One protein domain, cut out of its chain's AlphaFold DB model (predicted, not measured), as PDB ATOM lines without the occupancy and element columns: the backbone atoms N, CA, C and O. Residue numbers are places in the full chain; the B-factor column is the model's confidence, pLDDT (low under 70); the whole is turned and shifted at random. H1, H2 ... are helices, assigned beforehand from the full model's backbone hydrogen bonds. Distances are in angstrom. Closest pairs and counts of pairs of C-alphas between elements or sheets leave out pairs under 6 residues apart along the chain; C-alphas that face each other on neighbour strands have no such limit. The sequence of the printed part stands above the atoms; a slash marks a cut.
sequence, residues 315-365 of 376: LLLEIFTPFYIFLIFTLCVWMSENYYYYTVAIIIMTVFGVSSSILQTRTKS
ATOM      1  N   LEU A 315      18.143  34.780   7.142       85.56
ATOM      2  CA  LEU A 315      18.295  35.067   8.572       85.56
ATOM      3  C   LEU A 315      17.385  34.185   9.432       85.56
ATOM      4  O   LEU A 315      17.845  33.554  10.376       85.56
ATOM      5  N   LEU A 316      16.093  34.114   9.095       85.12
ATOM      6  CA  LEU A 316      15.146  33.279   9.834       85.12
ATOM      7  C   LEU A 316      15.509  31.796   9.741       85.12
ATOM      8  O   LEU A 316      15.439  31.091  10.745       85.12
ATOM      9  N   LEU A 317      15.915  31.323   8.560       85.12
ATOM     10  CA  LEU A 317      16.339  29.937   8.378       85.12
ATOM     11  C   LEU A 317      17.551  29.603   9.256       85.12
ATOM     12  O   LEU A 317      17.604  28.514   9.826       85.12
ATOM     13  N   GLU A 318      18.490  30.540   9.384       85.81
ATOM     14  CA  GLU A 318      19.666  30.394  10.235       85.81
ATOM     15  C   GLU A 318      19.296  30.396  11.723       85.81
ATOM     16  O   GLU A 318      19.688  29.476  12.438       85.81
ATOM     17  N   ILE A 319      18.478  31.350  12.182       85.44
ATOM     18  CA  ILE A 319      18.037  31.450  13.587       85.44
ATOM     19  C   ILE A 319      17.285  30.194  14.034       85.44
ATOM     20  O   ILE A 319      17.451  29.738  15.164       85.44
ATOM     21  N   PHE A 320      16.483  29.599  13.150       86.62
ATOM     22  CA  PHE A 320      15.790  28.355  13.459       86.62
ATOM     23  C   PHE A 320      16.681  27.122  13.355       86.62
ATOM     24  O   PHE A 320      16.162  26.022  13.485       86.62
ATOM     25  N   THR A 321      17.990  27.222  13.131       87.25
ATOM     26  CA  THR A 321      18.855  26.039  13.235       87.25
ATOM     27  C   THR A 321      18.965  25.582  14.696       87.25
ATOM     28  O   THR A 321      18.961  26.411  15.610       87.25
ATOM     29  N   PRO A 322      19.073  24.263  14.958       87.00
ATOM     30  CA  PRO A 322      19.089  23.729  16.323       87.00
ATOM     31  C   PRO A 322      20.170  24.370  17.203       87.00
ATOM     32  O   PRO A 322      19.931  24.597  18.383       87.00
ATOM     33  N   PHE A 323      21.316  24.740  16.624       87.88
ATOM     34  CA  PHE A 323      22.403  25.430  17.318       87.88
ATOM     35  C   PHE A 323      21.956  26.733  18.003       87.88
ATOM     36  O   PHE A 323      22.175  26.895  19.203       87.88
ATOM     37  N   TYR A 324      21.287  27.640  17.284       88.75
ATOM     38  CA  TYR A 324      20.877  28.927  17.863       88.75
ATOM     39  C   TYR A 324      19.694  28.797  18.830       88.75
ATOM     40  O   TYR A 324      19.551  29.617  19.732       88.75
ATOM     41  N   ILE A 325      18.880  27.746  18.720       88.00
ATOM     42  CA  ILE A 325      17.836  27.466  19.720       88.00
ATOM     43  C   ILE A 325      18.447  27.036  21.049       88.00
ATOM     44  O   ILE A 325      18.024  27.527  22.098       88.00
ATOM     45  N   PHE A 326      19.484  26.195  21.020       89.62
ATOM     46  CA  PHE A 326      20.250  25.894  22.229       89.62
ATOM     47  C   PHE A 326      20.934  27.141  22.786       89.62
ATOM     48  O   PHE A 326      20.956  27.318  24.000       89.62
ATOM     49  N   LEU A 327      21.423  28.032  21.922       91.56
ATOM     50  CA  LEU A 327      22.026  29.292  22.345       91.56
ATOM     51  C   LEU A 327      21.033  30.215  23.071       91.56
ATOM     52  O   LEU A 327      21.372  30.797  24.095       91.56
ATOM     53  N   ILE A 328      19.800  30.345  22.578       91.38
ATOM     54  CA  ILE A 328      18.768  31.135  23.268       91.38
ATOM     55  C   ILE A 328      18.429  30.496  24.618       91.38
ATOM     56  O   ILE A 328      18.309  31.201  25.617       91.38
ATOM     57  N   PHE A 329      18.326  29.165  24.675       91.69
ATOM     58  CA  PHE A 329      18.075  28.455  25.928       91.69
ATOM     59  C   PHE A 329      19.186  28.695  26.961       91.69
ATOM     60  O   PHE A 329      18.886  29.019  28.111       91.69
ATOM     61  N   THR A 330      20.457  28.599  26.563       92.12
ATOM     62  CA  THR A 330      21.574  28.868  27.478       92.12
ATOM     63  C   THR A 330      21.607  30.332  27.908       92.12
ATOM     64  O   THR A 330      21.781  30.594  29.093       92.12
ATOM     65  N   LEU A 331      21.335  31.286  27.012       94.19
ATOM     66  CA  LEU A 331      21.195  32.699  27.382       94.19
ATOM     67  C   LEU A 331      20.093  32.913  28.434       94.19
ATOM     68  O   LEU A 331      20.321  33.625  29.409       94.19
ATOM     69  N   CYS A 332      18.932  32.266  28.291       93.19
ATOM     70  CA  CYS A 332      17.850  32.345  29.279       93.19
ATOM     71  C   CYS A 332      18.266  31.799  30.652       93.19
ATOM     72  O   CYS A 332      17.967  32.421  31.672       93.19
ATOM     73  N   VAL A 333      18.978  30.669  30.688       94.44
ATOM     74  CA  VAL A 333      19.490  30.086  31.940       94.44
ATOM     75  C   VAL A 333      20.464  31.046  32.626       94.44
ATOM     76  O   VAL A 333      20.320  31.330  33.810       94.44
ATOM     77  N   TRP A 334      21.412  31.616  31.881       94.38
ATOM     78  CA  TRP A 334      22.421  32.527  32.436       94.38
ATOM     79  C   TRP A 334      21.819  33.859  32.899       94.38
ATOM     80  O   TRP A 334      22.271  34.437  33.888       94.38
ATOM     81  N   MET A 335      20.763  34.323  32.226       92.88
ATOM     82  CA  MET A 335      19.964  35.465  32.673       92.88
ATOM     83  C   MET A 335      19.215  35.181  33.979       92.88
ATOM     84  O   MET A 335      19.153  36.061  34.833       92.88
ATOM     85  N   SER A 336      18.676  33.969  34.155       94.75
ATOM     86  CA  SER A 336      17.979  33.563  35.387       94.75
ATOM     87  C   SER A 336      18.916  33.470  36.595       94.75
ATOM     88  O   SER A 336      18.496  33.712  37.721       94.75
ATOM     89  N   GLU A 337      20.185  33.150  36.355       95.38
ATOM     90  CA  GLU A 337      21.236  33.057  37.376       95.38
ATOM     91  C   GLU A 337      21.946  34.410  37.627       95.38
ATOM     92  O   GLU A 337      22.968  34.469  38.305       95.38
ATOM     93  N   ASN A 338      21.416  35.519  37.088       93.06
ATOM     94  CA  ASN A 338      21.948  36.887  37.221       93.06
ATOM     95  C   ASN A 338      23.379  37.102  36.661       93.06
ATOM     96  O   ASN A 338      24.051  38.075  37.010       93.06
ATOM     97  N   TYR A 339      23.848  36.255  35.737       94.38
ATOM     98  CA  TYR A 339      25.164  36.384  35.087       94.38
ATOM     99  C   TYR A 339      25.131  37.306  33.853       94.38
ATOM    100  O   TYR A 339      25.502  36.918  32.743       94.38
ATOM    101  N   TYR A 340      24.714  38.562  34.032       93.19
ATOM    102  CA  TYR A 340      24.442  39.490  32.923       93.19
ATOM    103  C   TYR A 340      25.648  39.782  32.012       93.19
ATOM    104  O   TYR A 340      25.494  39.841  30.792       93.19
ATOM    105  N   TYR A 341      26.855  39.934  32.571       94.75
ATOM    106  CA  TYR A 341      28.057  40.278  31.795       94.75
ATOM    107  C   TYR A 341      28.429  39.204  30.767       94.75
ATOM    108  O   TYR A 341      28.735  39.517  29.615       94.75
ATOM    109  N   TYR A 342      28.359  37.933  31.163       92.00
ATOM    110  CA  TYR A 342      28.638  36.813  30.267       92.00
ATOM    111  C   TYR A 342      27.552  36.670  29.197       92.00
ATOM    112  O   TYR A 342      27.876  36.452  28.030       92.00
ATOM    113  N   THR A 343      26.281  36.879  29.557       92.94
ATOM    114  CA  THR A 343      25.170  36.894  28.595       92.94
ATOM    115  C   THR A 343      25.391  37.944  27.503       92.94
ATOM    116  O   THR A 343      25.283  37.629  26.317       92.94
ATOM    117  N   VAL A 344      25.756  39.177  27.874       93.31
ATOM    118  CA  VAL A 344      26.026  40.245  26.895       93.31
ATOM    119  C   VAL A 344      27.206  39.883  25.987       93.31
ATOM    120  O   VAL A 344      27.112  40.061  24.770       93.31
ATOM    121  N   ALA A 345      28.285  39.318  26.537       94.44
ATOM    122  CA  ALA A 345      29.435  38.885  25.741       94.44
ATOM    123  C   ALA A 345      29.059  37.805  24.707       94.44
ATOM    124  O   ALA A 345      29.451  37.900  23.541       94.44
ATOM    125  N   ILE A 346      28.246  36.816  25.099       93.00
ATOM    126  CA  ILE A 346      27.756  35.762  24.198       93.00
ATOM    127  C   ILE A 346      26.888  36.360  23.082       93.00
ATOM    128  O   ILE A 346      27.060  35.992  21.917       93.00
ATOM    129  N   ILE A 347      25.998  37.307  23.402       93.31
ATOM    130  CA  ILE A 347      25.158  37.985  22.403       93.31
ATOM    131  C   ILE A 347      26.025  38.716  21.369       93.31
ATOM    132  O   ILE A 347      25.828  38.520  20.171       93.31
ATOM    133  N   ILE A 348      27.014  39.504  21.806       94.94
ATOM    134  CA  ILE A 348      27.889  40.269  20.901       94.94
ATOM    135  C   ILE A 348      28.654  39.334  19.957       94.94
ATOM    136  O   ILE A 348      28.641  39.535  18.739       94.94
ATOM    137  N   MET A 349      29.274  38.283  20.501       92.94
ATOM    138  CA  MET A 349      30.042  37.319  19.705       92.94
ATOM    139  C   MET A 349      29.162  36.589  18.687       92.94
ATOM    140  O   MET A 349      29.564  36.391  17.539       92.94
ATOM    141  N   THR A 350      27.938  36.243  19.083       92.56
ATOM    142  CA  THR A 350      26.976  35.571  18.206       92.56
ATOM    143  C   THR A 350      26.523  36.488  17.076       92.56
ATOM    144  O   THR A 350      26.542  36.077  15.918       92.56
ATOM    145  N   VAL A 351      26.157  37.737  17.381       90.69
ATOM    146  CA  VAL A 351      25.719  38.711  16.369       90.69
ATOM    147  C   VAL A 351      26.823  38.952  15.345       90.69
ATOM    148  O   VAL A 351      26.546  38.959  14.143       90.69
ATOM    149  N   PHE A 352      28.073  39.089  15.790       92.25
ATOM    150  CA  PHE A 352      29.209  39.248  14.886       92.25
ATOM    151  C   PHE A 352      29.423  38.005  14.002       92.25
ATOM    152  O   PHE A 352      29.589  38.135  12.785       92.25
ATOM    153  N   GLY A 353      29.348  36.803  14.584       89.81
ATOM    154  CA  GLY A 353      29.487  35.534  13.863       89.81
ATOM    155  C   GLY A 353      28.413  35.326  12.789       89.81
ATOM    156  O   GLY A 353      28.745  35.082  11.625       89.81
ATOM    157  N   VAL A 354      27.139  35.503  13.154       89.00
ATOM    158  CA  VAL A 354      25.985  35.403  12.237       89.00
ATOM    159  C   VAL A 354      26.100  36.437  11.118       89.00
ATOM    160  O   VAL A 354      25.988  36.106   9.939       89.00
ATOM    161  N   SER A 355      26.387  37.696  11.465       87.38
ATOM    162  CA  SER A 355      26.495  38.779  10.479       87.38
ATOM    163  C   SER A 355      27.592  38.495   9.451       87.38
ATOM    164  O   SER A 355      27.361  38.631   8.250       87.38
ATOM    165  N   SER A 356      28.762  38.029   9.899       87.25
ATOM    166  CA  SER A 356      29.862  37.637   9.010       87.25
ATOM    167  C   SER A 356      29.486  36.452   8.110       87.25
ATOM    168  O   SER A 356      29.702  36.509   6.896       87.25
ATOM    169  N   SER A 357      28.860  35.410   8.665       86.50
ATOM    170  CA  SER A 357      28.386  34.229   7.923       86.50
ATOM    171  C   SER A 357      27.406  34.595   6.799       86.50
ATOM    172  O   SER A 357      27.539  34.152   5.649       86.50
ATOM    173  N   ILE A 358      26.451  35.477   7.094       85.19
ATOM    174  CA  ILE A 358      25.423  35.899   6.138       85.19
ATOM    175  C   ILE A 358      26.010  36.794   5.057       85.19
ATOM    176  O   ILE A 358      25.689  36.603   3.882       85.19
ATOM    177  N   LEU A 359      26.892  37.731   5.420       84.69
ATOM    178  CA  LEU A 359      27.604  38.559   4.447       84.69
ATOM    179  C   LEU A 359      28.422  37.688   3.489       84.69
ATOM    180  O   LEU A 359      28.297  37.842   2.275       84.69
ATOM    181  N   GLN A 360      29.168  36.706   4.001       86.06
ATOM    182  CA  GLN A 360      29.905  35.753   3.166       86.06
ATOM    183  C   GLN A 360      28.978  34.951   2.243       86.06
ATOM    184  O   GLN A 360      29.278  34.772   1.061       86.06
ATOM    185  N   THR A 361      27.838  34.484   2.754       84.44
ATOM    186  CA  THR A 361      26.856  33.725   1.964       84.44
ATOM    187  C   THR A 361      26.210  34.594   0.886       84.44
ATOM    188  O   THR A 361      25.988  34.131  -0.234       84.44
ATOM    189  N   ARG A 362      25.952  35.874   1.167       79.38
ATOM    190  CA  ARG A 362      25.436  36.846   0.193       79.38
ATOM    191  C   ARG A 362      26.453  37.130  -0.897       79.38
ATOM    192  O   ARG A 362      26.127  36.972  -2.066       79.38
ATOM    193  N   THR A 363      27.693  37.425  -0.534       77.94
ATOM    194  CA  THR A 363      28.771  37.644  -1.506       77.94
ATOM    195  C   THR A 363      29.054  36.408  -2.358       77.94
ATOM    196  O   THR A 363      29.539  36.554  -3.465       77.94
ATOM    197  N   LYS A 364      28.732  35.193  -1.896       75.31
ATOM    198  CA  LYS A 364      28.830  33.967  -2.710       75.31
ATOM    199  C   LYS A 364      27.581  33.675  -3.552       75.31
ATOM    200  O   LYS A 364      27.702  33.122  -4.635       75.31
ATOM    201  N   SER A 365      26.386  34.017  -3.067       67.88
ATOM    202  CA  SER A 365      25.113  33.774  -3.775       67.88
ATOM    203  C   SER A 365      24.756  34.861  -4.792       67.88
ATOM    204  O   SER A 365      23.968  34.609  -5.700       67.88
TER     205      SER A 365
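Overview. This is residues 315 to 365 of the 376 residues of the protein "Cation-transporting ATPase" of Timema cristinae (UniProt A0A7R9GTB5). Look for a long, uneven helical hairpin: H2 folds back through a tight turn into the much longer H3, and the two arms meet near that turn. The short H1 sits beyond the first end of H2 and comes near H3, while residues 359 to 365 of H3 stick out. The printed part has 51 residues with three named helices, in the order H1, H2, H3, and no named strand; its class is all helix. It is loose, with a radius of gyration of the C-alphas of 12.7 A, and a rod that spans 41 by 19 by 11 A.

Arrangement. Start at H1, residues 315 to 319, and go on to H2, residues 322 to 336: the two are close but not clearly touching, and their closest C-alphas, those of Ile 319 and Ile 325, are 7.3 A apart. Go on to H3, residues 340 to 365, which forms a helical hairpin with H2: they touch, and the closest C-alphas, those of Leu 331 and Thr 343, are 5.9 A apart. Their lines stand at a shallow tilt of 19 degrees, and they run opposite ways. The touch is made by residues 331 to 335 of H2 and 340 to 346 of H3 alone. H1 and H3 are close but not clearly touching, with the closest C-alphas, those of Leu 315 and Ile 358, 7.6 A apart. In H1, H2 and H3 every O i to N i+4 pair is within hydrogen-bond range.

Along the chain. Find C-alpha 315 at (18.295, 35.067, 8.572); from there H1 runs 6.2 A to C-alpha 319. H2 begins at C-alpha 322, at (19.089, 23.729, 16.323), and runs 21.5 A to C-alpha 336. H3 runs 37.1 A from C-alpha 340 to C-alpha 365, at (25.113, 33.774, -3.775).

Size, cuts and confidence. The two C-alphas farthest apart, those of Glu 337 and Ser 365, are 41.3 A apart. The printed part has no cut, and both links, H1 to H2 and H2 to H3, are tight. Residues 359 to 365 stand free. The mean pLDDT of the printed part is 89.2, and in this model residue 365 is under 70.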